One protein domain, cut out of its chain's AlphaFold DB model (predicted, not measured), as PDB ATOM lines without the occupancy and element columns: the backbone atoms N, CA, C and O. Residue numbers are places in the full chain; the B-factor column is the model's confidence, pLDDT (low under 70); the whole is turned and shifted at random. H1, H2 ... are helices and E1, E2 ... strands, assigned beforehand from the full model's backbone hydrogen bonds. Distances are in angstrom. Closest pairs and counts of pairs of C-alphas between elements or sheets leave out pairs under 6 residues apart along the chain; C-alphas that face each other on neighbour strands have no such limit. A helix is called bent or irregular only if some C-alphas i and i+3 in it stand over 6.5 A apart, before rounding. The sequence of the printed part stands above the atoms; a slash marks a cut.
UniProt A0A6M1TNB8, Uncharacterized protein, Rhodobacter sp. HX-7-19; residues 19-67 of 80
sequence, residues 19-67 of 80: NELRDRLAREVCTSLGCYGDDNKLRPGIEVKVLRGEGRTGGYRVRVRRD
ATOM      1  N   ASN A  19     192.777 125.551 142.298       92.38
ATOM      2  CA  ASN A  19     193.003 124.366 141.467       92.38
ATOM      3  C   ASN A  19     191.735 123.512 141.352       92.38
ATOM      4  O   ASN A  19     191.348 123.148 140.246       92.38
ATOM      5  N   GLU A  20     191.025 123.281 142.458       93.38
ATOM      6  CA  GLU A  20     189.764 122.531 142.441       93.38
ATOM      7  C   GLU A  20     188.682 123.246 141.623       93.38
ATOM      8  O   GLU A  20     187.935 122.607 140.882       93.38
ATOM      9  N   LEU A  21     188.613 124.577 141.707       92.06
ATOM     10  CA  LEU A  21     187.725 125.388 140.869       92.06
ATOM     11  C   LEU A  21     188.036 125.212 139.378       92.06
ATOM     12  O   LEU A  21     187.121 125.019 138.575       92.06
ATOM     13  N   ARG A  22     189.321 125.238 139.007       93.69
ATOM     14  CA  ARG A  22     189.760 125.020 137.621       93.69
ATOM     15  C   ARG A  22     189.418 123.614 137.139       93.69
ATOM     16  O   ARG A  22     188.896 123.479 136.035       93.69
ATOM     17  N   ASP A  23     189.648 122.593 137.956       93.94
ATOM     18  CA  ASP A  23     189.365 121.198 137.604       93.94
ATOM     19  C   ASP A  23     187.862 120.940 137.441       93.94
ATOM     20  O   ASP A  23     187.435 120.286 136.485       93.94
ATOM     21  N   ARG A  24     187.035 121.503 138.333       94.31
ATOM     22  CA  ARG A  24     185.569 121.428 138.236       94.31
ATOM     23  C   ARG A  24     185.064 122.090 136.960       94.31
ATOM     24  O   ARG A  24     184.269 121.483 136.246       94.31
ATOM     25  N   LEU A  25     185.576 123.278 136.641       94.88
ATOM     26  CA  LEU A  25     185.205 123.999 135.426       94.88
ATOM     27  C   LEU A  25     185.657 123.256 134.159       94.88
ATOM     28  O   LEU A  25     184.899 123.153 133.196       94.88
ATOM     29  N   ALA A  26     186.874 122.699 134.160       95.50
ATOM     30  CA  ALA A  26     187.367 121.863 133.069       95.50
ATOM     31  C   ALA A  26     186.432 120.673 132.830       95.50
ATOM     32  O   ALA A  26     186.059 120.411 131.685       95.50
ATOM     33  N   ARG A  27     186.030 119.983 133.905       95.44
ATOM     34  CA  ARG A  27     185.131 118.830 133.836       95.44
ATOM     35  C   ARG A  27     183.760 119.217 133.299       95.44
ATOM     36  O   ARG A  27     183.299 118.579 132.362       95.44
ATOM     37  N   GLU A  28     183.147 120.267 133.833       95.50
ATOM     38  CA  GLU A  28     181.828 120.743 133.401       95.50
ATOM     39  C   GLU A  28     181.799 121.058 131.898       95.50
ATOM     40  O   GLU A  28     180.976 120.516 131.153       95.50
ATOM     41  N   VAL A  29     182.764 121.855 131.425       95.62
ATOM     42  CA  VAL A  29     182.878 122.195 130.002       95.62
ATOM     43  C   VAL A  29     183.122 120.938 129.162       95.62
ATOM     44  O   VAL A  29     182.457 120.742 128.147       95.62
ATOM     45  N   CYS A  30     184.018 120.046 129.585       94.56
ATOM     46  CA  CYS A  30     184.290 118.799 128.865       94.56
ATOM     47  C   CYS A  30     183.078 117.872 128.775       94.56
ATOM     48  O   CYS A  30     182.859 117.267 127.727       94.56
ATOM     49  N   THR A  31     182.290 117.765 129.842       94.56
ATOM     50  CA  THR A  31     181.055 116.980 129.848       94.56
ATOM     51  C   THR A  31     180.057 117.553 128.848       94.56
ATOM     52  O   THR A  31     179.537 116.802 128.027       94.56
ATOM     53  N   SER A  32     179.860 118.876 128.834       92.50
ATOM     54  CA  SER A  32     178.936 119.531 127.893       92.50
ATOM     55  C   SER A  32     179.326 119.348 126.419       92.50
ATOM     56  O   SER A  32     178.462 119.246 125.552       92.50
ATOM     57  N   LEU A  33     180.628 119.255 126.130       91.12
ATOM     58  CA  LEU A  33     181.172 119.101 124.778       91.12
ATOM     59  C   LEU A  33     181.353 117.635 124.346       91.12
ATOM     60  O   LEU A  33     181.921 117.369 123.283       91.12
ATOM     61  N   GLY A  34     180.933 116.669 125.172       90.69
ATOM     62  CA  GLY A  34     181.129 115.244 124.891       90.69
ATOM     63  C   GLY A  34     182.609 114.863 124.771       90.69
ATOM     64  O   GLY A  34     182.980 114.008 123.967       90.69
ATOM     65  N   CYS A  35     183.484 115.540 125.518       92.06
ATOM     66  CA  CYS A  35     184.922 115.278 125.504       92.06
ATOM     67  C   CYS A  35     185.297 113.981 126.223       92.06
ATOM     68  O   CYS A  35     186.403 113.487 126.019       92.06
ATOM     69  N   TYR A  36     184.409 113.440 127.054       93.12
ATOM     70  CA  TYR A  36     184.639 112.189 127.764       93.12
ATOM     71  C   TYR A  36     184.163 110.980 126.947       93.12
ATOM     72  O   TYR A  36     183.187 111.051 126.190       93.12
ATOM     73  N   GLY A  37     184.909 109.883 127.052       88.06
ATOM     74  CA  GLY A  37     184.480 108.556 126.627       88.06
ATOM     75  C   GLY A  37     183.630 107.872 127.697       88.06
ATOM     76  O   GLY A  37     183.399 108.421 128.776       88.06
ATOM     77  N   ASP A  38     183.206 106.645 127.408       87.12
ATOM     78  CA  ASP A  38     182.389 105.838 128.327       87.12
ATOM     79  C   ASP A  38     183.166 105.423 129.590       87.12
ATOM     80  O   ASP A  38     182.581 105.113 130.623       87.12
ATOM     81  N   ASP A  39     184.499 105.474 129.533       89.31
ATOM     82  CA  ASP A  39     185.410 105.242 130.657       89.31
ATOM     83  C   ASP A  39     185.654 106.498 131.517       89.31
ATOM     84  O   ASP A  39     186.512 106.492 132.404       89.31
ATOM     85  N   ASN A  40     184.914 107.580 131.251       87.00
ATOM     86  CA  ASN A  40     185.041 108.884 131.901       87.00
ATOM     87  C   ASN A  40     186.438 109.525 131.753       87.00
ATOM     88  O   ASN A  40     186.800 110.431 132.511       87.00
ATOM     89  N   LYS A  41     187.238 109.082 130.774       91.25
ATOM     90  CA  LYS A  41     188.502 109.725 130.394       91.25
ATOM     91  C   LYS A  41     188.300 110.624 129.189       91.25
ATOM     92  O   LYS A  41     187.355 110.465 128.418       91.25
ATOM     93  N   LEU A  42     189.184 111.607 129.041       91.31
ATOM     94  CA  LEU A  42     189.189 112.447 127.849       91.31
ATOM     95  C   LEU A  42     189.434 111.574 126.616       91.31
ATOM     96  O   LEU A  42     190.341 110.738 126.611       91.31
ATOM     97  N   ARG A  43     188.634 111.787 125.570       91.38
ATOM     98  CA  ARG A  43     188.828 111.129 124.277       91.38
ATOM     99  C   ARG A  43     190.211 111.488 123.708       91.38
ATOM    100  O   ARG A  43     190.710 112.589 123.974       91.38
ATOM    101  N   PRO A  44     190.823 110.599 122.909       90.94
ATOM    102  CA  PRO A  44     192.125 110.856 122.306       90.94
ATOM    103  C   PRO A  44     192.159 112.180 121.527       90.94
ATOM    104  O   PRO A  44     191.183 112.574 120.890       90.94
ATOM    105  N   GLY A  45     193.286 112.890 121.609       91.25
ATOM    106  CA  GLY A  45     193.479 114.175 120.934       91.25
ATOM    107  C   GLY A  45     192.765 115.376 121.569       91.25
ATOM    108  O   GLY A  45     192.821 116.463 120.991       91.25
ATOM    109  N   ILE A  46     192.100 115.223 122.721       93.75
ATOM    110  CA  ILE A  46     191.495 116.348 123.446       93.75
ATOM    111  C   ILE A  46     192.459 116.896 124.499       93.75
ATOM    112  O   ILE A  46     192.887 116.194 125.409       93.75
ATOM    113  N   GLU A  47     192.734 118.195 124.411       94.81
ATOM    114  CA  GLU A  47     193.475 118.961 125.409       94.81
ATOM    115  C   GLU A  47     192.586 120.063 125.984       94.81
ATOM    116  O   GLU A  47     191.918 120.793 125.245       94.81
ATOM    117  N   VAL A  48     192.612 120.229 127.304       95.81
ATOM    118  CA  VAL A  48     191.824 121.244 128.012       95.81
ATOM    119  C   VAL A  48     192.757 122.075 128.870       95.81
ATOM    120  O   VAL A  48     193.565 121.543 129.626       95.81
ATOM    121  N   LYS A  49     192.656 123.397 128.746       95.44
ATOM    122  CA  LYS A  49     193.413 124.349 129.559       95.44
ATOM    123  C   LYS A  49     192.461 125.363 130.162       95.44
ATOM    124  O   LYS A  49     191.759 126.060 129.431       95.44
ATOM    125  N   VAL A  50     192.477 125.469 131.485       94.62
ATOM    126  CA  VAL A  50     191.751 126.504 132.219       94.62
ATOM    127  C   VAL A  50     192.746 127.572 132.637       94.62
ATOM    128  O   VAL A  50     193.651 127.327 133.430       94.62
ATOM    129  N   LEU A  51     192.600 128.753 132.051       91.94
ATOM    130  CA  LEU A  51     193.445 129.909 132.309       91.94
ATOM    131  C   LEU A  51     192.630 130.948 133.063       91.94
ATOM    132  O   LEU A  51     191.422 131.056 132.857       91.94
ATOM    133  N   ARG A  52     193.273 131.738 133.919       89.44
ATOM    134  CA  ARG A  52     192.590 132.879 134.528       89.44
ATOM    135  C   ARG A  52     192.231 133.894 133.436       89.44
ATOM    136  O   ARG A  52     193.018 134.121 132.518       89.44
ATOM    137  N   GLY A  53     191.015 134.428 133.496       85.12
ATOM    138  CA  GLY A  53     190.530 135.440 132.565       85.12
ATOM    139  C   GLY A  53     191.331 136.733 132.693       85.12
ATOM    140  O   GLY A  53     191.786 137.091 133.779       85.12
ATOM    141  N   GLU A  54     191.517 137.428 131.576       82.00
ATOM    142  CA  GLU A  54     192.167 138.738 131.547       82.00
ATOM    143  C   GLU A  54     191.146 139.833 131.905       82.00
ATOM    144  O   GLU A  54     189.997 139.776 131.471       82.00
ATOM    145  N   GLY A  55     191.570 140.852 132.663       74.81
ATOM    146  CA  GLY A  55     190.765 142.044 132.962       74.81
ATOM    147  C   GLY A  55     190.229 142.142 134.397       74.81
ATOM    148  O   GLY A  55     190.488 141.296 135.251       74.81
ATOM    149  N   ARG A  56     189.491 143.229 134.672       73.25
ATOM    150  CA  ARG A  56     188.987 143.585 136.018       73.25
ATOM    151  C   ARG A  56     187.847 142.694 136.520       73.25
ATOM    152  O   ARG A  56     187.639 142.616 137.722       73.25
ATOM    153  N   THR A  57     187.123 142.040 135.620       74.12
ATOM    154  CA  THR A  57     185.949 141.213 135.942       74.12
ATOM    155  C   THR A  57     186.315 139.841 136.519       74.12
ATOM    156  O   THR A  57     185.451 139.164 137.067       74.12
ATOM    157  N   GLY A  58     187.587 139.430 136.430       79.88
ATOM    158  CA  GLY A  58     188.046 138.121 136.893       79.88
ATOM    159  C   GLY A  58     187.502 136.954 136.057       79.88
ATOM    160  O   GLY A  58     187.148 137.112 134.891       79.88
ATOM    161  N   GLY A  59     187.467 135.761 136.655       87.31
ATOM    162  CA  GLY A  59     186.941 134.540 136.033       87.31
ATOM    163  C   GLY A  59     187.993 133.674 135.333       87.31
ATOM    164  O   GLY A  59     189.197 133.812 135.565       87.31
ATOM    165  N   TYR A  60     187.524 132.758 134.482       91.69
ATOM    166  CA  TYR A  60     188.352 131.761 133.802       91.69
ATOM    167  C   TYR A  60     188.024 131.670 132.309       91.69
ATOM    168  O   TYR A  60     186.871 131.727 131.894       91.69
ATOM    169  N   ARG A  61     189.064 131.483 131.497       92.31
ATOM    170  CA  ARG A  61     188.993 131.134 130.080       92.31
ATOM    171  C   ARG A  61     189.294 129.645 129.947       92.31
ATOM    172  O   ARG A  61     190.417 129.217 130.215       92.31
ATOM    173  N   VAL A  62     188.314 128.865 129.502       94.31
ATOM    174  CA  VAL A  62     188.496 127.438 129.206       94.31
ATOM    175  C   VAL A  62     188.775 127.278 127.720       94.31
ATOM    176  O   VAL A  62     187.953 127.633 126.880       94.31
ATOM    177  N   ARG A  63     189.954 126.761 127.378       94.94
ATOM    178  CA  ARG A  63     190.328 126.422 126.005       94.94
ATOM    179  C   ARG A  63     190.299 124.911 125.852       94.94
ATOM    180  O   ARG A  63     191.111 124.224 126.465       94.94
ATOM    181  N   VAL A  64     189.406 124.426 124.997       95.56
ATOM    182  CA  VAL A  64     189.342 123.020 124.589       95.56
ATOM    183  C   VAL A  64     189.853 122.916 123.161       95.56
ATOM    184  O   VAL A  64     189.348 123.584 122.262       95.56
ATOM    185  N   ARG A  65     190.886 122.104 122.952       95.00
ATOM    186  CA  ARG A  65     191.438 121.789 121.635       95.00
ATOM    187  C   ARG A  65     191.171 120.318 121.353       95.00
ATOM    188  O   ARG A  65     191.461 119.483 122.200       95.00
ATOM    189  N   ARG A  66     190.666 120.011 120.159       92.25
ATOM    190  CA  ARG A  66     190.495 118.638 119.669       92.25
ATOM    191  C   ARG A  66     191.321 118.445 118.403       92.25
ATOM    192  O   ARG A  66     191.148 119.183 117.435       92.25
ATOM    193  N   ASP A  67     192.222 117.472 118.415       92.88
ATOM    194  CA  ASP A  67     192.898 116.993 117.216       92.88
ATOM    195  C   ASP A  67     192.005 115.982 116.491       92.88
ATOM    196  O   ASP A  67     191.907 114.818 116.873       92.88
TER     197      ASP A  67
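AT A GLANCE: This is residues 19 to 67 of the 80 residues of an uncharacterized protein of Rhodobacter sp. HX-7-19 (UniProt A0A6M1TNB8). Picture a two-stranded hairpin, E1 and E2, forming a small wall, with one helix, H1, packed slantwise over one of its faces and the other face bare. A long stretch without a named element, residues 33 to 45, leads from the end of H1 round to E1 and makes one end of the long axis near Asp 38, while the loop of the hairpin, residues 53 to 59, makes the opposite end near Arg 56. The printed part has 49 residues with one named helix and two named strands, in the order H1, E1, E2; the sheet has the order E1 - E2 and is antiparallel, and the class is mixed, helices and strands. The whole is only just loose, close to compact, with a radius of gyration of the C-alphas of 11.7 A, and its elongated outline spans 39 by 22 by 16 A.

HOW THE PARTS SIT: Start at the first printed residue, where H1 takes residues 19 to 32, and go on to the strands E1, residues 46 to 52, and E2, residues 60 to 66. Look from H1 toward E1 first: their closest C-alphas are those of Arg 22 and Val 50, 5.9 A apart, and 7 pairs of C-alphas lie within 8 A. The centres of H1 and E1 are 9.2 A apart. Then look from H1 toward E2, where the closest C-alphas are those of Ala 26 and Val 62, 6.9 A apart, with 5 pairs of C-alphas within 8 A. The centres of H1 and E2 are 10.3 A apart. Within 10 A, H1 has 18 pairs of C-alphas with E1 and 17 with E2, made by its residues 19 to 30. Now set E1 beside E2: they are antiparallel neighbours and form a hairpin, with 165 degrees between their N-to-C directions. Among the C-alphas that face each other are those of Ile 46 and Arg 66, 4.5 A apart, and those of Arg 52 and Tyr 60, 4.4 A apart. Find N 49 and O 63, which are within hydrogen-bond range at 2.9 A, and N 63 and O 49, within range at 2.8 A. Inside H1, every O i to N i+4 pair is within hydrogen-bond range, and the helix is not bent.

IN THESE COORDINATES: Find C-alpha 19 at (193.003, 124.366, 141.467); from there H1, residues 19 to 32, runs 20.1 A from first to last C-alpha and ends at C-alpha 32, at (178.936, 119.531, 127.893). Go on through residues 33 to 45 to reach C-alpha 46 at (191.495, 116.348, 123.446), where E1 begins; it holds residues 46 to 52 and measures 19.9 A. After residues 53 to 59 comes E2, residues 60 to 66, which measures 19.4 A and ends at C-alpha 66, at (190.495, 118.638, 119.669).

THE WHOLE: Look for the two C-alphas farthest apart and you will find those of Asp 38 and Arg 56, 39.1 A from each other. The C-alphas of Asn 19 and Asp 67, the first and last printed, are 25.3 A apart. The link from H1 to E1 is long, with 13 residues, and their C-alphas lie 9 to 18 A from the mean of the C-alphas; the link from E1 to E2 is short, with 7 residues. The printed part runs from residue 19 to residue 67 and has no cut. In the B-factor column of this predicted model you will find a mean pLDDT of 90.9 for the printed part, and no printed residue is under 70.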